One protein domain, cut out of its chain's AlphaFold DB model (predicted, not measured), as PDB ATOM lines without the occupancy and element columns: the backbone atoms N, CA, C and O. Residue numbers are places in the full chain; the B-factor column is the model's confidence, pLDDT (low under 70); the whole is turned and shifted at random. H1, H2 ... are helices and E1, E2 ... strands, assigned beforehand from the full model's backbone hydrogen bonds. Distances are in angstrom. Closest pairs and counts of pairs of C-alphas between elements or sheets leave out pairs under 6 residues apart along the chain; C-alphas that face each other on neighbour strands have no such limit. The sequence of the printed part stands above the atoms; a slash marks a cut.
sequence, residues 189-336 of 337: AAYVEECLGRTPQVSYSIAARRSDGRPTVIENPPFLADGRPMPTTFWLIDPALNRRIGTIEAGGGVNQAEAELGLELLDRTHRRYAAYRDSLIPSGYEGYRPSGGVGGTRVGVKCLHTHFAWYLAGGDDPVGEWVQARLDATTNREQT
ATOM      1  N   ALA A 189      11.182  43.575  60.405       80.12
ATOM      2  CA  ALA A 189      11.931  42.342  60.470       80.12
ATOM      3  C   ALA A 189      11.073  41.258  61.112       80.12
ATOM      4  O   ALA A 189      10.929  40.180  60.532       80.12
ATOM      5  N   ALA A 190      10.432  41.580  62.239       82.31
ATOM      6  CA  ALA A 190       9.522  40.664  62.913       82.31
ATOM      7  C   ALA A 190       8.313  40.298  62.038       82.31
ATOM      8  O   ALA A 190       7.911  39.140  61.993       82.31
ATOM      9  N   TYR A 191       7.753  41.256  61.301       83.75
ATOM     10  CA  TYR A 191       6.586  41.031  60.453       83.75
ATOM     11  C   TYR A 191       6.910  40.297  59.161       83.75
ATOM     12  O   TYR A 191       6.141  39.448  58.726       83.75
ATOM     13  N   VAL A 192       8.050  40.590  58.535       86.00
ATOM     14  CA  VAL A 192       8.549  39.821  57.393       86.00
ATOM     15  C   VAL A 192       8.806  38.386  57.842       86.00
ATOM     16  O   VAL A 192       8.393  37.460  57.151       86.00
ATOM     17  N   GLU A 193       9.422  38.179  59.007       92.00
ATOM     18  CA  GLU A 193       9.627  36.846  59.581       92.00
ATOM     19  C   GLU A 193       8.303  36.129  59.882       92.00
ATOM     20  O   GLU A 193       8.158  34.959  59.522       92.00
ATOM     21  N   GLU A 194       7.317  36.828  60.449       92.44
ATOM     22  CA  GLU A 194       5.960  36.317  60.668       92.44
ATOM     23  C   GLU A 194       5.304  35.901  59.345       92.44
ATOM     24  O   GLU A 194       4.832  34.772  59.208       92.44
ATOM     25  N   CYS A 195       5.325  36.781  58.342       93.00
ATOM     26  CA  CYS A 195       4.733  36.540  57.028       93.00
ATOM     27  C   CYS A 195       5.398  35.376  56.288       93.00
ATOM     28  O   CYS A 195       4.724  34.593  55.617       93.00
ATOM     29  N   LEU A 196       6.722  35.254  56.397       93.12
ATOM     30  CA  LEU A 196       7.483  34.167  55.786       93.12
ATOM     31  C   LEU A 196       7.421  32.868  56.603       93.12
ATOM     32  O   LEU A 196       7.784  31.810  56.078       93.12
ATOM     33  N   GLY A 197       7.016  32.938  57.875       95.38
ATOM     34  CA  GLY A 197       7.062  31.836  58.838       95.38
ATOM     35  C   GLY A 197       8.482  31.371  59.180       95.38
ATOM     36  O   GLY A 197       8.665  30.241  59.637       95.38
ATOM     37  N   ARG A 198       9.497  32.190  58.883       93.81
ATOM     38  CA  ARG A 198      10.921  31.879  59.067       93.81
ATOM     39  C   ARG A 198      11.771  33.139  58.979       93.81
ATOM     40  O   ARG A 198      11.448  34.053  58.221       93.81
ATOM     41  N   THR A 199      12.928  33.115  59.632       92.00
ATOM     42  CA  THR A 199      13.945  34.152  59.461       92.00
ATOM     43  C   THR A 199      14.416  34.216  57.993       92.00
ATOM     44  O   THR A 199      14.734  33.169  57.403       92.00
ATOM     45  N   PRO A 200      14.474  35.410  57.373       88.75
ATOM     46  CA  PRO A 200      15.053  35.602  56.044       88.75
ATOM     47  C   PRO A 200      16.494  35.077  55.957       88.75
ATOM     48  O   PRO A 200      17.307  35.298  56.849       88.75
ATOM     49  N   GLN A 201      16.825  34.371  54.871       87.00
ATOM     50  CA  GLN A 201      18.162  33.774  54.677       87.00
ATOM     51  C   GLN A 201      19.213  34.772  54.176       87.00
ATOM     52  O   GLN A 201      20.402  34.459  54.143       87.00
ATOM     53  N   VAL A 202      18.764  35.943  53.735       85.75
ATOM     54  CA  VAL A 202      19.581  37.026  53.194       85.75
ATOM     55  C   VAL A 202      19.045  38.361  53.667       85.75
ATOM     56  O   VAL A 202      17.902  38.453  54.117       85.75
ATOM     57  N   SER A 203      19.873  39.395  53.536       82.69
ATOM     58  CA  SER A 203      19.389  40.768  53.585       82.69
ATOM     59  C   SER A 203      18.361  41.008  52.480       82.69
ATOM     60  O   SER A 203      18.402  40.381  51.424       82.69
ATOM     61  N   TYR A 204      17.440  41.928  52.733       83.38
ATOM     62  CA  TYR A 204      16.389  42.321  51.804       83.38
ATOM     63  C   TYR A 204      16.072  43.806  51.992       83.38
ATOM     64  O   TYR A 204      16.370  44.392  53.036       83.38
ATOM     65  N   SER A 205      15.456  44.405  50.981       75.38
ATOM     66  CA  SER A 205      14.797  45.712  51.048       75.38
ATOM     67  C   SER A 205      13.280  45.519  51.025       75.38
ATOM     68  O   SER A 205      12.772  44.507  50.541       75.38
ATOM     69  N   ILE A 206      12.525  46.487  51.547       75.06
ATOM     70  CA  ILE A 206      11.075  46.529  51.331       75.06
ATOM     71  C   ILE A 206      10.819  47.253  50.012       75.06
ATOM     72  O   ILE A 206      11.105  48.441  49.904       75.06
ATOM     73  N   ALA A 207      10.274  46.539  49.032       68.25
ATOM     74  CA  ALA A 207      10.013  47.068  47.695       68.25
ATOM     75  C   ALA A 207       8.595  47.637  47.547       68.25
ATOM     76  O   ALA A 207       8.375  48.528  46.735       68.25
ATOM     77  N   ALA A 208       7.633  47.146  48.336       66.62
ATOM     78  CA  ALA A 208       6.277  47.685  48.349       66.62
ATOM     79  C   ALA A 208       5.595  47.496  49.704       66.62
ATOM     80  O   ALA A 208       5.932  46.594  50.480       66.62
ATOM     81  N   ARG A 209       4.591  48.334  49.962       71.31
ATOM     82  CA  ARG A 209       3.833  48.377  51.214       71.31
ATOM     83  C   ARG A 209       2.346  48.460  50.956       71.31
ATOM     84  O   ARG A 209       1.912  48.971  49.927       71.31
ATOM     85  N   ARG A 210       1.586  48.025  51.952       65.31
ATOM     86  CA  ARG A 210       0.158  48.273  52.057       65.31
ATOM     87  C   ARG A 210      -0.112  49.652  52.620       65.31
ATOM     88  O   ARG A 210       0.778  50.342  53.120       65.31
ATOM     89  N   SER A 211      -1.385  50.014  52.578       53.47
ATOM     90  CA  SER A 211      -1.873  51.267  53.128       53.47
ATOM     91  C   SER A 211      -1.689  51.426  54.624       53.47
ATOM     92  O   SER A 211      -1.437  52.536  55.073       53.47
ATOM     93  N   ASP A 212      -1.726  50.333  55.377       54.53
ATOM     94  CA  ASP A 212      -1.460  50.312  56.817       54.53
ATOM     95  C   ASP A 212       0.042  50.374  57.161       54.53
ATOM     96  O   ASP A 212       0.410  50.265  58.331       54.53
ATOM     97  N   GLY A 213       0.910  50.538  56.154       56.31
ATOM     98  CA  GLY A 213       2.361  50.638  56.287       56.31
ATOM     99  C   GLY A 213       3.091  49.295  56.314       56.31
ATOM    100  O   GLY A 213       4.326  49.279  56.232       56.31
ATOM    101  N   ARG A 214       2.371  48.166  56.376       70.62
ATOM    102  CA  ARG A 214       2.986  46.834  56.447       70.62
ATOM    103  C   ARG A 214       3.712  46.468  55.148       70.62
ATOM    104  O   ARG A 214       3.186  46.713  54.055       70.62
ATOM    105  N   PRO A 215       4.902  45.843  55.238       75.69
ATOM    106  CA  PRO A 215       5.582  45.244  54.102       75.69
ATOM    107  C   PRO A 215       4.668  44.335  53.296       75.69
ATOM    108  O   PRO A 215       4.038  43.428  53.823       75.69
ATOM    109  N   THR A 216       4.612  44.572  51.997       78.56
ATOM    110  CA  THR A 216       3.843  43.738  51.069       78.56
ATOM    111  C   THR A 216       4.758  42.972  50.154       78.56
ATOM    112  O   THR A 216       4.520  41.794  49.900       78.56
ATOM    113  N   VAL A 217       5.824  43.626  49.698       82.00
ATOM    114  CA  VAL A 217       6.832  43.020  48.843       82.00
ATOM    115  C   VAL A 217       8.203  43.277  49.432       82.00
ATOM    116  O   VAL A 217       8.535  44.419  49.753       82.00
ATOM    117  N   ILE A 218       9.004  42.220  49.531       83.44
ATOM    118  CA  ILE A 218      10.442  42.336  49.772       83.44
ATOM    119  C   ILE A 218      11.204  42.117  48.469       83.44
ATOM    120  O   ILE A 218      10.790  41.329  47.617       83.44
ATOM    121  N   GLU A 219      12.330  42.796  48.335       82.75
ATOM    122  CA  GLU A 219      13.310  42.587  47.283       82.75
ATOM    123  C   GLU A 219      14.540  41.896  47.871       82.75
ATOM    124  O   GLU A 219      15.127  42.343  48.855       82.75
ATOM    125  N   ASN A 220      14.921  40.784  47.252       88.38
ATOM    126  CA  ASN A 220      16.056  39.974  47.655       88.38
ATOM    127  C   ASN A 220      17.223  40.154  46.676       88.38
ATOM    128  O   ASN A 220      16.998  40.305  45.470       88.38
ATOM    129  N   PRO A 221      18.472  40.055  47.160       87.44
ATOM    130  CA  PRO A 221      19.638  40.006  46.297       87.44
ATOM    131  C   PRO A 221      19.594  38.781  45.365       87.44
ATOM    132  O   PRO A 221      18.947  37.775  45.671       87.44
ATOM    133  N   PRO A 222      20.342  38.811  44.247       90.06
ATOM    134  CA  PRO A 222      20.374  37.714  43.275       90.06
ATOM    135  C   PRO A 222      21.015  36.417  43.804       90.06
ATOM    136  O   PRO A 222      20.988  35.392  43.115       90.06
ATOM    137  N   PHE A 223      21.584  36.435  45.014       92.38
ATOM    138  CA  PHE A 223      22.256  35.300  45.642       92.38
ATOM    139  C   PHE A 223      21.876  35.160  47.112       92.38
ATOM    140  O   PHE A 223      21.723  36.153  47.821       92.38
ATOM    141  N   LEU A 224      21.798  33.910  47.567       90.06
ATOM    142  CA  LEU A 224      21.740  33.569  48.982       90.06
ATOM    143  C   LEU A 224      23.087  33.836  49.678       90.06
ATOM    144  O   LEU A 224      24.118  33.978  49.020       90.06
ATOM    145  N   ALA A 225      23.098  33.845  51.015       85.00
ATOM    146  CA  ALA A 225      24.315  34.065  51.807       85.00
ATOM    147  C   ALA A 225      25.418  33.021  51.537       85.00
ATOM    148  O   ALA A 225      26.600  33.307  51.703       85.00
ATOM    149  N   ASP A 226      25.039  31.821  51.087       87.62
ATOM    150  CA  ASP A 226      25.952  30.741  50.690       87.62
ATOM    151  C   ASP A 226      26.351  30.781  49.200       87.62
ATOM    152  O   ASP A 226      26.990  29.856  48.698       87.62
ATOM    153  N   GLY A 227      25.973  31.840  48.480       88.25
ATOM    154  CA  GLY A 227      26.282  32.041  47.066       88.25
ATOM    155  C   GLY A 227      25.355  31.310  46.094       88.25
ATOM    156  O   GLY A 227      25.536  31.449  44.882       88.25
ATOM    157  N   ARG A 228      24.351  30.553  46.566       91.62
ATOM    158  CA  ARG A 228      23.375  29.917  45.668       91.62
ATOM    159  C   ARG A 228      22.538  30.968  44.924       91.62
ATOM    160  O   ARG A 228      22.045  31.902  45.558       91.62
ATOM    161  N   PRO A 229      22.301  30.801  43.611       93.31
ATOM    162  CA  PRO A 229      21.455  31.706  42.841       93.31
ATOM    163  C   PRO A 229      20.006  31.756  43.318       93.31
ATOM    164  O   PRO A 229      19.366  30.719  43.502       93.31
ATOM    165  N   MET A 230      19.469  32.968  43.420       91.44
ATOM    166  CA  MET A 230      18.079  33.232  43.762       91.44
ATOM    167  C   MET A 230      17.370  33.859  42.554       91.44
ATOM    168  O   MET A 230      17.545  35.042  42.277       91.44
ATOM    169  N   PRO A 231      16.589  33.080  41.782       88.81
ATOM    170  CA  PRO A 231      16.003  33.582  40.541       88.81
ATOM    171  C   PRO A 231      14.852  34.572  40.760       88.81
ATOM    172  O   PRO A 231      14.536  35.333  39.848       88.81
ATOM    173  N   THR A 232      14.246  34.571  41.951       93.25
ATOM    174  CA  THR A 232      13.125  35.447  42.308       93.25
ATOM    175  C   THR A 232      13.603  36.587  43.208       93.25
ATOM    176  O   THR A 232      13.838  36.367  44.394       93.25
ATOM    177  N   THR A 233      13.688  37.792  42.649       91.25
ATOM    178  CA  THR A 233      14.038  39.050  43.322       91.25
ATOM    179  C   THR A 233      12.899  39.547  44.220       91.25
ATOM    180  O   THR A 233      13.075  39.647  45.431       91.25
ATOM    181  N   PHE A 234      11.704  39.774  43.663       89.75
ATOM    182  CA  PHE A 234      10.548  40.310  44.399       89.75
ATOM    183  C   PHE A 234       9.638  39.214  44.950       89.75
ATOM    184  O   PHE A 234       9.194  38.332  44.211       89.75
ATOM    185  N   TRP A 235       9.366  39.262  46.252       94.56
ATOM    186  CA  TRP A 235       8.542  38.287  46.964       94.56
ATOM    187  C   TRP A 235       7.337  38.979  47.581       94.56
ATOM    188  O   TRP A 235       7.505  39.871  48.409       94.56
ATOM    189  N   LEU A 236       6.133  38.535  47.216       95.88
ATOM    190  CA  LEU A 236       4.904  38.956  47.878       95.88
ATOM    191  C   LEU A 236       4.803  38.260  49.238       95.88
ATOM    192  O   LEU A 236       4.677  37.038  49.314       95.88
ATOM    193  N   ILE A 237       4.857  39.040  50.309       94.94
ATOM    194  CA  ILE A 237       4.814  38.531  51.680       94.94
ATOM    195  C   ILE A 237       3.476  38.791  52.368       94.94
ATOM    196  O   ILE A 237       3.155  38.078  53.309       94.94
ATOM    197  N   ASP A 238       2.660  39.732  51.877       89.56
ATOM    198  CA  ASP A 238       1.370  40.029  52.505       89.56
ATOM    199  C   ASP A 238       0.435  38.797  52.498       89.56
ATOM    200  O   ASP A 238       0.049  38.316  51.423       89.56
ATOM    201  N   PRO A 239       0.020  38.283  53.672       89.69
ATOM    202  CA  PRO A 239      -0.777  37.058  53.750       89.69
ATOM    203  C   PRO A 239      -2.169  37.177  53.116       89.69
ATOM    204  O   PRO A 239      -2.716  36.183  52.628       89.69
ATOM    205  N   ALA A 240      -2.769  38.372  53.121       84.56
ATOM    206  CA  ALA A 240      -4.108  38.589  52.582       84.56
ATOM    207  C   ALA A 240      -4.092  38.596  51.047       84.56
ATOM    208  O   ALA A 240      -4.908  37.919  50.419       84.56
ATOM    209  N   LEU A 241      -3.135  39.294  50.440       87.19
ATOM    210  CA  LEU A 241      -2.910  39.295  48.998       87.19
ATOM    211  C   LEU A 241      -2.468  37.914  48.518       87.19
ATOM    212  O   LEU A 241      -3.022  37.425  47.537       87.19
ATOM    213  N   ASN A 242      -1.583  37.229  49.252       95.88
ATOM    214  CA  ASN A 242      -1.211  35.845  48.949       95.88
ATOM    215  C   ASN A 242      -2.435  34.920  48.875       95.88
ATOM    216  O   ASN A 242      -2.568  34.148  47.921       95.88
ATOM    217  N   ARG A 243      -3.366  35.040  49.830       93.62
ATOM    218  CA  ARG A 243      -4.621  34.276  49.838       93.62
ATOM    219  C   ARG A 243      -5.523  34.628  48.654       93.62
ATOM    220  O   ARG A 243      -5.963  33.724  47.952       93.62
ATOM    221  N   ARG A 244      -5.794  35.918  48.426       92.19
ATOM    222  CA  ARG A 244      -6.690  36.384  47.349       92.19
ATOM    223  C   ARG A 244      -6.163  35.999  45.968       92.19
ATOM    224  O   ARG A 244      -6.921  35.509  45.137       92.19
ATOM    225  N   ILE A 245      -4.861  36.159  45.741       96.19
ATOM    226  CA  ILE A 245      -4.208  35.732  44.500       96.19
ATOM    227  C   ILE A 245      -4.248  34.210  44.375       96.19
ATOM    228  O   ILE A 245      -4.572  33.711  43.304       96.19
ATOM    229  N   GLY A 246      -4.036  33.472  45.468       97.50
ATOM    230  CA  GLY A 246      -4.205  32.018  45.483       97.50
ATOM    231  C   GLY A 246      -5.613  31.574  45.064       97.50
ATOM    232  O   GLY A 246      -5.757  30.586  44.351       97.50
ATOM    233  N   THR A 247      -6.660  32.324  45.425       97.38
ATOM    234  CA  THR A 247      -8.027  32.077  44.933       97.38
ATOM    235  C   THR A 247      -8.149  32.308  43.424       97.38
ATOM    236  O   THR A 247      -8.770  31.497  42.739       97.38
ATOM    237  N   ILE A 248      -7.538  33.371  42.890       97.56
ATOM    238  CA  ILE A 248      -7.510  33.635  41.440       97.56
ATOM    239  C   ILE A 248      -6.774  32.504  40.707       97.56
ATOM    240  O   ILE A 248      -7.270  31.988  39.704       97.56
ATOM    241  N   GLU A 249      -5.623  32.068  41.220       98.25
ATOM    242  CA  GLU A 249      -4.856  30.952  40.656       98.25
ATOM    243  C   GLU A 249      -5.635  29.637  40.685       98.25
ATOM    244  O   GLU A 249      -5.688  28.942  39.670       98.25
ATOM    245  N   ALA A 250      -6.295  29.321  41.803       97.56
ATOM    246  CA  ALA A 250      -7.134  28.131  41.934       97.56
ATOM    247  C   ALA A 250      -8.304  28.125  40.934       97.56
ATOM    248  O   ALA A 250      -8.733  27.061  40.491       97.56
ATOM    249  N   GLY A 251      -8.783  29.306  40.530       96.94
ATOM    250  CA  GLY A 251      -9.760  29.486  39.452       96.94
ATOM    251  C   GLY A 251      -9.186  29.371  38.031       96.94
ATOM    252  O   GLY A 251      -9.893  29.667  37.070       96.94
ATOM    253  N   GLY A 252      -7.920  28.975  37.874       98.00
ATOM    254  CA  GLY A 252      -7.236  28.887  36.580       98.00
ATOM    255  C   GLY A 252      -6.656  30.215  36.092       98.00
ATOM    256  O   GLY A 252      -6.405  30.365  34.896       98.00
ATOM    257  N   GLY A 253      -6.447  31.182  36.991       98.06
ATOM    258  CA  GLY A 253      -6.032  32.540  36.638       98.06
ATOM    259  C   GLY A 253      -4.712  32.629  35.868       98.06
ATOM    260  O   GLY A 253      -4.591  33.478  34.997       98.06
ATOM    261  N   VAL A 254      -3.762  31.721  36.114       98.25
ATOM    262  CA  VAL A 254      -2.508  31.643  35.339       98.25
ATOM    263  C   VAL A 254      -2.800  31.433  33.851       98.25
ATOM    264  O   VAL A 254      -2.397  32.245  33.025       98.25
ATOM    265  N   ASN A 255      -3.584  30.406  33.514       98.00
ATOM    266  CA  ASN A 255      -3.920  30.088  32.123       98.00
ATOM    267  C   ASN A 255      -4.728  31.213  31.459       98.00
ATOM    268  O   ASN A 255      -4.567  31.473  30.271       98.00
ATOM    269  N   GLN A 256      -5.603  31.878  32.220       98.25
ATOM    270  CA  GLN A 256      -6.379  33.015  31.720       98.25
ATOM    271  C   GLN A 256      -5.472  34.208  31.401       98.25
ATOM    272  O   GLN A 256      -5.576  34.769  30.316       98.25
ATOM    273  N   ALA A 257      -4.554  34.560  32.309       97.88
ATOM    274  CA  ALA A 257      -3.601  35.643  32.093       97.88
ATOM    275  C   ALA A 257      -2.717  35.371  30.869       97.88
ATOM    276  O   ALA A 257      -2.543  36.252  30.033       97.88
ATOM    277  N   GLU A 258      -2.209  34.145  30.712       97.56
ATOM    278  CA  GLU A 258      -1.423  33.770  29.531       97.56
ATOM    279  C   GLU A 258      -2.223  33.858  28.229       97.56
ATOM    280  O   GLU A 258      -1.711  34.364  27.229       97.56
ATOM    281  N   ALA A 259      -3.473  33.388  28.238       97.75
ATOM    282  CA  ALA A 259      -4.341  33.422  27.067       97.75
ATOM    283  C   ALA A 259      -4.725  34.855  26.665       97.75
ATOM    284  O   ALA A 259      -4.782  35.157  25.475       97.75
ATOM    285  N   GLU A 260      -4.979  35.728  27.641       97.62
ATOM    286  CA  GLU A 260      -5.371  37.122  27.408       97.62
ATOM    287  C   GLU A 260      -4.182  38.007  26.999       97.62
ATOM    288  O   GLU A 260      -4.331  38.863  26.130       97.62
ATOM    289  N   LEU A 261      -3.002  37.808  27.599       97.12
ATOM    290  CA  LEU A 261      -1.826  38.660  27.375       97.12
ATOM    291  C   LEU A 261      -0.926  38.176  26.228       97.12
ATOM    292  O   LEU A 261      -0.267  38.987  25.576       97.12
ATOM    293  N   GLY A 262      -0.885  36.865  25.981       96.94
ATOM    294  CA  GLY A 262      -0.050  36.242  24.957       96.94
ATOM    295  C   GLY A 262       1.430  36.091  25.346       96.94
ATOM    296  O   GLY A 262       2.032  36.923  26.028       96.94
ATOM    297  N   LEU A 263       2.055  35.014  24.857       95.31
ATOM    298  CA  LEU A 263       3.430  34.633  25.218       95.31
ATOM    299  C   LEU A 263       4.495  35.660  24.802       95.31
ATOM    300  O   LEU A 263       5.514  35.777  25.477       95.31
ATOM    301  N   GLU A 264       4.278  36.417  23.725       96.12
ATOM    302  CA  GLU A 264       5.237  37.435  23.272       96.12
ATOM    303  C   GLU A 264       5.367  38.599  24.259       96.12
ATOM    304  O   GLU A 264       6.467  39.102  24.490       96.12
ATOM    305  N   LEU A 265       4.250  39.039  24.849       93.56
ATOM    306  CA  LEU A 265       4.271  40.078  25.874       93.56
ATOM    307  C   LEU A 265       4.926  39.551  27.154       93.56
ATOM    308  O   LEU A 265       5.761  40.242  27.734       93.56
ATOM    309  N   LEU A 266       4.615  38.313  27.546       97.38
ATOM    310  CA  LEU A 266       5.222  37.662  28.710       97.38
ATOM    311  C   LEU A 266       6.736  37.498  28.565       97.38
ATOM    312  O   LEU A 266       7.474  37.780  29.502       97.38
ATOM    313  N   ASP A 267       7.222  37.108  27.389       97.19
ATOM    314  CA  ASP A 267       8.655  37.006  27.119       97.19
ATOM    315  C   ASP A 267       9.365  38.371  27.246       97.19
ATOM    316  O   ASP A 267      10.406  38.454  27.902       97.19
ATOM    317  N   ARG A 268       8.776  39.469  26.743       94.94
ATOM    318  CA  ARG A 268       9.319  40.825  26.974       94.94
ATOM    319  C   ARG A 268       9.353  41.186  28.460       94.94
ATOM    320  O   ARG A 268      10.371  41.675  28.946       94.94
ATOM    321  N   THR A 269       8.274  40.894  29.179       93.50
ATOM    322  CA  THR A 269       8.162  41.082  30.632       93.50
ATOM    323  C   THR A 269       9.253  40.308  31.377       93.50
ATOM    324  O   THR A 269       9.976  40.869  32.197       93.50
ATOM    325  N   HIS A 270       9.476  39.041  31.029       97.50
ATOM    326  CA  HIS A 270      10.537  38.223  31.614       97.50
ATOM    327  C   HIS A 270      11.944  38.747  31.325       97.50
ATOM    328  O   HIS A 270      12.790  38.696  32.218       97.50
ATOM    329  N   ARG A 271      12.205  39.272  30.121       94.88
ATOM    330  CA  ARG A 271      13.502  39.876  29.781       94.88
ATOM    331  C   ARG A 271      13.777  41.134  30.596       94.88
ATOM    332  O   ARG A 271      14.883  41.263  31.106       94.88
ATOM    333  N   ARG A 272      12.779  42.007  30.773       89.12
ATOM    334  CA  ARG A 272      12.895  43.203  31.626       89.12
ATOM    335  C   ARG A 272      13.196  42.831  33.081       89.12
ATOM    336  O   ARG A 272      14.145  43.343  33.664       89.12
ATOM    337  N   TYR A 273      12.480  41.849  33.633       91.25
ATOM    338  CA  TYR A 273      12.767  41.330  34.976       91.25
ATOM    339  C   TYR A 273      14.188  40.770  35.100       91.25
ATOM    340  O   TYR A 273      14.889  41.032  36.075       91.25
ATOM    341  N   ALA A 274      14.608  39.966  34.119       94.44
ATOM    342  CA  ALA A 274      15.931  39.358  34.109       94.44
ATOM    343  C   ALA A 274      17.030  40.422  34.027       94.44
ATOM    344  O   ALA A 274      17.984  40.343  34.793       94.44
ATOM    345  N   ALA A 275      16.866  41.436  33.173       86.94
ATOM    346  CA  ALA A 275      17.791  42.559  33.064       86.94
ATOM    347  C   ALA A 275      17.914  43.320  34.391       86.94
ATOM    348  O   ALA A 275      19.031  43.568  34.846       86.94
ATOM    349  N   TYR A 276      16.784  43.596  35.056       82.69
ATOM    350  CA  TYR A 276      16.788  44.212  36.379       82.69
ATOM    351  C   TYR A 276      17.587  43.378  37.385       82.69
ATOM    352  O   TYR A 276      18.544  43.867  37.982       82.69
ATOM    353  N   ARG A 277      17.256  42.091  37.535       90.25
ATOM    354  CA  ARG A 277      17.974  41.187  38.445       90.25
ATOM    355  C   ARG A 277      19.466  41.122  38.123       90.25
ATOM    356  O   ARG A 277      20.288  41.149  39.035       90.25
ATOM    357  N   ASP A 278      19.820  41.014  36.848       89.44
ATOM    358  CA  ASP A 278      21.206  40.871  36.414       89.44
ATOM    359  C   ASP A 278      22.002  42.167  36.651       89.44
ATOM    360  O   ASP A 278      23.204  42.094  36.909       89.44
ATOM    361  N   SER A 279      21.340  43.332  36.678       84.25
ATOM    362  CA  SER A 279      21.948  44.609  37.083       84.25
ATOM    363  C   SER A 279      22.379  44.645  38.558       84.25
ATOM    364  O   SER A 279      23.284  45.397  38.919       84.25
ATOM    365  N   LEU A 280      21.777  43.803  39.408       82.06
ATOM    366  CA  LEU A 280      22.139  43.665  40.824       82.06
ATOM    367  C   LEU A 280      23.371  42.766  41.032       82.06
ATOM    368  O   LEU A 280      23.881  42.655  42.149       82.06
ATOM    369  N   ILE A 281      23.839  42.085  39.981       87.75
ATOM    370  CA  ILE A 281      24.999  41.193  40.035       87.75
ATOM    371  C   ILE A 281      26.273  42.015  39.783       87.75
ATOM    372  O   ILE A 281      26.363  42.698  38.762       87.75
ATOM    373  N   PRO A 282      27.304  41.916  40.644       83.56
ATOM    374  CA  PRO A 282      28.583  42.580  40.406       83.56
ATOM    375  C   PRO A 282      29.188  42.209  39.043       83.56
ATOM    376  O   PRO A 282      29.214  41.036  38.662       83.56
ATOM    377  N   SER A 283      29.738  43.195  38.328       82.31
ATOM    378  CA  SER A 283      30.262  43.030  36.960       82.31
ATOM    379  C   SER A 283      31.357  41.961  36.829       82.31
ATOM    380  O   SER A 283      31.478  41.343  35.775       82.31
ATOM    381  N   GLY A 284      32.106  41.695  37.904       85.94
ATOM    382  CA  GLY A 284      33.141  40.657  37.980       85.94
ATOM    383  C   GLY A 284      32.691  39.310  38.561       85.94
ATOM    384  O   GLY A 284      33.539  38.522  38.958       85.94
ATOM    385  N   TYR A 285      31.387  39.038  38.693       89.12
ATOM    386  CA  TYR A 285      30.918  37.769  39.262       89.12
ATOM    387  C   TYR A 285      31.113  36.590  38.288       89.12
ATOM    388  O   TYR A 285      30.487  36.550  37.222       89.12
ATOM    389  N   GLU A 286      31.934  35.615  38.698       86.44
ATOM    390  CA  GLU A 286      32.327  34.426  37.914       86.44
ATOM    391  C   GLU A 286      31.560  33.135  38.283       86.44
ATOM    392  O   GLU A 286      31.800  32.079  37.701       86.44
ATOM    393  N   GLY A 287      30.635  33.187  39.249       87.06
ATOM    394  CA  GLY A 287      29.857  32.022  39.694       87.06
ATOM    395  C   GLY A 287      28.625  31.707  38.834       87.06
ATOM    396  O   GLY A 287      28.292  32.415  37.879       87.06
ATOM    397  N   TYR A 288      27.895  30.650  39.210       90.69
ATOM    398  CA  TYR A 288      26.592  30.338  38.612       90.69
ATOM    399  C   TYR A 288      25.619  31.488  38.850       90.69
ATOM    400  O   TYR A 288      25.457  31.925  39.981       90.69
ATOM    401  N   ARG A 289      24.954  31.969  37.798       93.50
ATOM    402  CA  ARG A 289      24.019  33.098  37.879       93.50
ATOM    403  C   ARG A 289      22.570  32.624  37.993       93.50
ATOM    404  O   ARG A 289      22.235  31.562  37.456       93.50
ATOM    405  N   PRO A 290      21.691  33.399  38.653       93.69
ATOM    406  CA  PRO A 290      20.258  33.171  38.535       93.69
ATOM    407  C   PRO A 290      19.830  33.331  37.073       93.69
ATOM    408  O   PRO A 290      20.433  34.081  36.311       93.69
ATOM    409  N   SER A 291      18.803  32.592  36.667       93.44
ATOM    410  CA  SER A 291      18.305  32.599  35.289       93.44
ATOM    411  C   SER A 291      16.782  32.496  35.255       93.44
ATOM    412  O   SER A 291      16.147  32.199  36.269       93.44
ATOM    413  N   GLY A 292      16.206  32.752  34.079       95.25
ATOM    414  CA  GLY A 292      14.761  32.857  33.881       95.25
ATOM    415  C   GLY A 292      14.240  34.283  34.074       95.25
ATOM    416  O   GLY A 292      15.009  35.207  34.349       95.25
ATOM    417  N   GLY A 293      12.934  34.452  33.899       95.62
ATOM    418  CA  GLY A 293      12.210  35.692  34.151       95.62
ATOM    419  C   GLY A 293      11.606  35.744  35.550       95.62
ATOM    420  O   GLY A 293      12.097  35.116  36.489       95.62
ATOM    421  N   VAL A 294      10.504  36.478  35.667       96.75
ATOM    422  CA  VAL A 294       9.672  36.569  36.874       96.75
ATOM    423  C   VAL A 294       9.408  35.181  37.482       96.75
ATOM    424  O   VAL A 294       9.035  34.233  36.790       96.75
ATOM    425  N   GLY A 295       9.674  35.026  38.782       94.94
ATOM    426  CA  GLY A 295       9.502  33.752  39.494       94.94
ATOM    427  C   GLY A 295      10.471  32.627  39.083       94.94
ATOM    428  O   GLY A 295      10.279  31.471  39.486       94.94
ATOM    429  N   GLY A 296      11.496  32.939  38.282       94.75
ATOM    430  CA  GLY A 296      12.479  31.991  37.755       94.75
ATOM    431  C   GLY A 296      11.963  31.108  36.621       94.75
ATOM    432  O   GLY A 296      12.534  30.048  36.357       94.75
ATOM    433  N   THR A 297      10.861  31.495  35.978       95.50
ATOM    434  CA  THR A 297      10.302  30.745  34.848       95.50
ATOM    435  C   THR A 297      11.121  30.939  33.570       95.50
ATOM    436  O   THR A 297      11.781  31.961  33.391       95.50
ATOM    437  N   ARG A 298      11.087  29.957  32.664       93.31
ATOM    438  CA  ARG A 298      11.701  30.087  31.328       93.31
ATOM    439  C   ARG A 298      10.719  30.607  30.283       93.31
ATOM    440  O   ARG A 298      11.141  31.292  29.363       93.31
ATOM    441  N   VAL A 299       9.448  30.243  30.414       94.19
ATOM    442  CA  VAL A 299       8.361  30.586  29.492       94.19
ATOM    443  C   VAL A 299       7.084  30.673  30.312       94.19
ATOM    444  O   VAL A 299       6.883  29.839  31.197       94.19
ATOM    445  N   GLY A 300       6.230  31.644  29.992       96.38
ATOM    446  CA  GLY A 300       4.909  31.748  30.597       96.38
ATOM    447  C   GLY A 300       4.936  32.102  32.085       96.38
ATOM    448  O   GLY A 300       5.976  32.393  32.669       96.38
ATOM    449  N   VAL A 301       3.779  32.051  32.724       98.06
ATOM    450  CA  VAL A 301       3.576  32.462  34.110       98.06
ATOM    451  C   VAL A 301       3.666  31.246  35.029       98.06
ATOM    452  O   VAL A 301       2.846  30.337  34.977       98.06
ATOM    453  N   LYS A 302       4.652  31.238  35.934       97.12
ATOM    454  CA  LYS A 302       4.756  30.191  36.967       97.12
ATOM    455  C   LYS A 302       3.718  30.376  38.076       97.12
ATOM    456  O   LYS A 302       3.108  29.403  38.507       97.12
ATOM    457  N   CYS A 303       3.588  31.606  38.571       98.12
ATOM    458  CA  CYS A 303       2.593  32.012  39.560       98.12
ATOM    459  C   CYS A 303       2.334  33.521  39.478       98.12
ATOM    460  O   CYS A 303       3.246  34.308  39.212       98.12
ATOM    461  N   LEU A 304       1.105  33.926  39.763       98.62
ATOM    462  CA  LEU A 304       0.642  35.307  39.783       98.62
ATOM    463  C   LEU A 304       1.288  36.121  40.914       98.62
ATOM    464  O   LEU A 304       1.484  37.320  40.752       98.62
ATOM    465  N   HIS A 305       1.678  35.498  42.034       98.38
ATOM    466  CA  HIS A 305       2.256  36.217  43.183       98.38
ATOM    467  C   HIS A 305       3.545  36.954  42.841       98.38
ATOM    468  O   HIS A 305       3.728  38.090  43.262       98.38
ATOM    469  N   THR A 306       4.446  36.320  42.087       97.69
ATOM    470  CA  THR A 306       5.751  36.922  41.752       97.69
ATOM    471  C   THR A 306       5.624  38.046  40.730       97.69
ATOM    472  O   THR A 306       6.345  39.037  40.824       97.69
ATOM    473  N   HIS A 307       4.666  37.923  39.813       97.75
ATOM    474  CA  HIS A 307       4.305  38.978  38.873       97.75
ATOM    475  C   HIS A 307       3.654  40.167  39.579       97.75
ATOM    476  O   HIS A 307       4.052  41.315  39.393       97.75
ATOM    477  N   PHE A 308       2.705  39.896  40.475       94.69
ATOM    478  CA  PHE A 308       2.078  40.943  41.269       94.69
ATOM    479  C   PHE A 308       3.074  41.627  42.213       94.69
ATOM    480  O   PHE A 308       3.038  42.844  42.364       94.69
ATOM    481  N   ALA A 309       4.015  40.875  42.793       89.62
ATOM    482  CA  ALA A 309       5.093  41.432  43.604       89.62
ATOM    483  C   ALA A 309       5.946  42.435  42.816       89.62
ATOM    484  O   ALA A 309       6.220  43.526  43.307       89.62
ATOM    485  N   TRP A 310       6.355  42.075  41.596       86.81
ATOM    486  CA  TRP A 310       7.155  42.968  40.761       86.81
ATOM    487  C   TRP A 310       6.366  44.200  40.313       86.81
ATOM    488  O   TRP A 310       6.890  45.308  40.388       86.81
ATOM    489  N   TYR A 311       5.095  44.032  39.942       82.50
ATOM    490  CA  TYR A 311       4.199  45.147  39.634       82.50
ATOM    491  C   TYR A 311       4.066  46.132  40.800       82.50
ATOM    492  O   TYR A 311       4.248  47.334  40.619       82.50
ATOM    493  N   LEU A 312       3.823  45.633  42.017       73.69
ATOM    494  CA  LEU A 312       3.750  46.475  43.215       73.69
ATOM    495  C   LEU A 312       5.080  47.170  43.535       73.69
ATOM    496  O   LEU A 312       5.071  48.273  44.073       73.69
ATOM    497  N   ALA A 313       6.210  46.551  43.193       69.75
ATOM    498  CA  ALA A 313       7.537  47.152  43.306       69.75
ATOM    499  C   ALA A 313       7.825  48.215  42.220       69.75
ATOM    500  O   ALA A 313       8.921  48.768  42.175       69.75
ATOM    501  N   GLY A 314       6.863  48.510  41.337       61.47
ATOM    502  CA  GLY A 314       6.990  49.499  40.265       61.47
ATOM    503  C   GLY A 314       7.451  48.927  38.923       61.47
ATOM    504  O   GLY A 314       7.713  49.691  37.992       61.47
ATOM    505  N   GLY A 315       7.543  47.601  38.807       71.31
ATOM    506  CA  GLY A 315       7.835  46.910  37.560       71.31
ATOM    507  C   GLY A 315       6.730  47.056  36.519       71.31
ATOM    508  O   GLY A 315       5.544  47.014  36.841       71.31
ATOM    509  N   ASP A 316       7.121  47.162  35.248       75.75
ATOM    510  CA  ASP A 316       6.204  47.104  34.102       75.75
ATOM    511  C   ASP A 316       5.733  45.657  33.843       75.75
ATOM    512  O   ASP A 316       6.139  45.009  32.875       75.75
ATOM    513  N   ASP A 317       4.934  45.105  34.756       82.62
ATOM    514  CA  ASP A 317       4.432  43.733  34.670       82.62
ATOM    515  C   ASP A 317       2.926  43.688  34.332       82.62
ATOM    516  O   ASP A 317       2.087  43.879  35.220       82.62
ATOM    517  N   PRO A 318       2.553  43.374  33.075       86.44
ATOM    518  CA  PRO A 318       1.156  43.302  32.655       86.44
ATOM    519  C   PRO A 318       0.378  42.161  33.325       86.44
ATOM    520  O   PRO A 318      -0.841  42.246  33.434       86.44
ATOM    521  N   VAL A 319       1.044  41.105  33.811       96.69
ATOM    522  CA  VAL A 319       0.375  40.064  34.611       96.69
ATOM    523  C   VAL A 319       0.023  40.625  35.983       96.69
ATOM    524  O   VAL A 319      -1.054  40.352  36.502       96.69
ATOM    525  N   GLY A 320       0.897  41.443  36.571       88.19
ATOM    526  CA  GLY A 320       0.591  42.131  37.820       88.19
ATOM    527  C   GLY A 320      -0.557  43.138  37.679       88.19
ATOM    528  O   GLY A 320      -1.462  43.136  38.512       88.19
ATOM    529  N   GLU A 321      -0.600  43.915  36.590       81.38
ATOM    530  CA  GLU A 321      -1.742  44.796  36.281       81.38
ATOM    531  C   GLU A 321      -3.041  43.991  36.085       81.38
ATOM    532  O   GLU A 321      -4.096  44.333  36.626       81.38
ATOM    533  N   TRP A 322      -2.959  42.854  35.391       93.69
ATOM    534  CA  TRP A 322      -4.074  41.922  35.210       93.69
ATOM    535  C   TRP A 322      -4.592  41.343  36.538       93.69
ATOM    536  O   TRP A 322      -5.807  41.193  36.725       93.69
ATOM    537  N   VAL A 323      -3.691  41.041  37.482       88.50
ATOM    538  CA  VAL A 323      -4.041  40.593  38.841       88.50
ATOM    539  C   VAL A 323      -4.731  41.716  39.609       88.50
ATOM    540  O   VAL A 323      -5.777  41.466  40.212       88.50
ATOM    541  N   GLN A 324      -4.198  42.943  39.555       82.56
ATOM    542  CA  GLN A 324      -4.793  44.114  40.210       82.56
ATOM    543  C   GLN A 324      -6.259  44.288  39.800       82.56
ATOM    544  O   GLN A 324      -7.134  44.339  40.661       82.56
ATOM    545  N   ALA A 325      -6.542  44.269  38.494       74.69
ATOM    546  CA  ALA A 325      -7.897  44.443  37.973       74.69
ATOM    547  C   ALA A 325      -8.897  43.411  38.536       74.69
ATOM    548  O   ALA A 325     -10.060  43.726  38.798       74.69
ATOM    549  N   ARG A 326      -8.453  42.168  38.761       85.81
ATOM    550  CA  ARG A 326      -9.288  41.101  39.342       85.81
ATOM    551  C   ARG A 326      -9.456  41.232  40.848       85.81
ATOM    552  O   ARG A 326     -10.531  40.926  41.362       85.81
ATOM    553  N   LEU A 327      -8.423  41.682  41.554       76.94
ATOM    554  CA  LEU A 327      -8.529  41.983  42.979       76.94
ATOM    555  C   LEU A 327      -9.562  43.094  43.214       76.94
ATOM    556  O   LEU A 327     -10.426  42.925  44.076       76.94
ATOM    557  N   ASP A 328      -9.536  44.148  42.398       70.19
ATOM    558  CA  ASP A 328     -10.473  45.274  42.477       70.19
ATOM    559  C   ASP A 328     -11.919  44.837  42.187       70.19
ATOM    560  O   ASP A 328     -12.852  45.199  42.908       70.19
ATOM    561  N   ALA A 329     -12.117  43.990  41.171       64.25
ATOM    562  CA  ALA A 329     -13.437  43.469  40.815       64.25
ATOM    563  C   ALA A 329     -14.075  42.624  41.932       64.25
ATOM    564  O   ALA A 329     -15.294  42.670  42.121       64.25
ATOM    565  N   THR A 330     -13.274  41.855  42.674       59.59
ATOM    566  CA  THR A 330     -13.756  41.061  43.815       59.59
ATOM    567  C   THR A 330     -14.164  41.953  44.984       59.59
ATOM    568  O   THR A 330     -15.232  41.746  45.552       59.59
ATOM    569  N   THR A 331     -13.379  42.990  45.292       53.69
ATOM    570  CA  THR A 331     -13.695  43.935  46.377       53.69
ATOM    571  C   THR A 331     -15.018  44.666  46.132       53.69
ATOM    572  O   THR A 331     -15.840  44.755  47.039       53.69
ATOM    573  N   ASN A 332     -15.294  45.087  44.895       36.94
ATOM    574  CA  ASN A 332     -16.565  45.745  44.565       36.94
ATOM    575  C   ASN A 332     -17.788  44.824  44.755       36.94
ATOM    576  O   ASN A 332     -18.874  45.296  45.088       36.94
ATOM    577  N   ARG A 333     -17.638  43.505  44.564       45.88
ATOM    578  CA  ARG A 333     -18.735  42.545  44.788       45.88
ATOM    579  C   ARG A 333     -19.032  42.340  46.269       45.88
ATOM    580  O   ARG A 333     -20.201  42.260  46.615       45.88
ATOM    581  N   GLU A 334     -18.001  42.295  47.109       43.53
ATOM    582  CA  GLU A 334     -18.135  42.136  48.565       43.53
ATOM    583  C   GLU A 334     -18.783  43.359  49.241       43.53
ATOM    584  O   GLU A 334     -19.389  43.218  50.295       43.53
ATOM    585  N   GLN A 335     -18.699  44.546  48.631       33.62
ATOM    586  CA  GLN A 335     -19.314  45.779  49.145       33.62
ATOM    587  C   GLN A 335     -20.782  45.975  48.728       33.62
ATOM    588  O   GLN A 335     -21.480  46.794  49.319       33.62
ATOM    589  N   THR A 336     -21.257  45.259  47.703       37.38
ATOM    590  CA  THR A 336     -22.628  45.412  47.163       37.38
ATOM    591  C   THR A 336     -23.603  44.354  47.717       37.38
ATOM    592  O   THR A 336     -24.778  44.336  47.352       37.38
TER     593      THR A 336
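What this domain is: This is residues 189 to 336 of the 337 residues of the protein "DUF501 domain-containing protein" of Actinobacteria bacterium (UniProt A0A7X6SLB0). A short helix, H5, makes the core; a small sheet of E1, E2 and E3 covers one side of it, and H2 and H6 pack on it too. H1 packs on the sheet's other face, while residues 331 to 336, at the end of H6, stick out. The 148 printed residues hold H1, E1, E2, E3, H2, H3, H4, H5 and H6 in that order; the antiparallel sheet runs E1 E2 E3, and the class is mostly helix. The whole is compact, with a radius of gyration of the C-alphas of 15.6 A and spans of 56 by 40 by 23 A.

How they stand to each other: H1, residues 189 to 196, is on the sheet of E1, 205 to 209, E2, 215 to 219, and E3, 234 to 236, at a height of 9.8 A over E2. The strands form a meander, each the antiparallel neighbour of the one before, in two hairpins: N 207 and O 217 are 2.8 A apart, N 235 and O 218 2.9 A, within hydrogen-bond range. H2, residues 239 to 250, only grazes the sheet, and meets H3, residues 253 to 261, only through their link. H4, residues 263 to 279, is close to H3 but not clearly touching, with closest C-alphas Glu 258 and Leu 266, 7.7 A. H5, residues 304 to 312, is on the sheet's opposite face from H1, at a height of 7.2 A. H6, residues 318 to 335, touches H5 about perpendicular, at 84 degrees, with residues 318 to 324 alone; the closest C-alphas are Phe 308 and Gly 320, 3.9 A. In the six helices every O i to N i+4 pair is within hydrogen-bond range.

Where its parts are: H1 begins at C-alpha 189 (11.931, 42.342, 60.470). H4 measures 24.1 A and H6 26.4 A, ending at C-alpha 335 (-19.314, 45.779, 49.145).

The domain as a whole: The two C-alphas farthest apart, of Glu 286 and Thr 336, are 56.8 A apart. The printed part has no cut; the links E2 to E3 and H4 to H5 are long. The mean pLDDT of the printed part is 86.1, with residues 207 to 208, 210 to 213, 313 to 314 and 329 to 336 under 70.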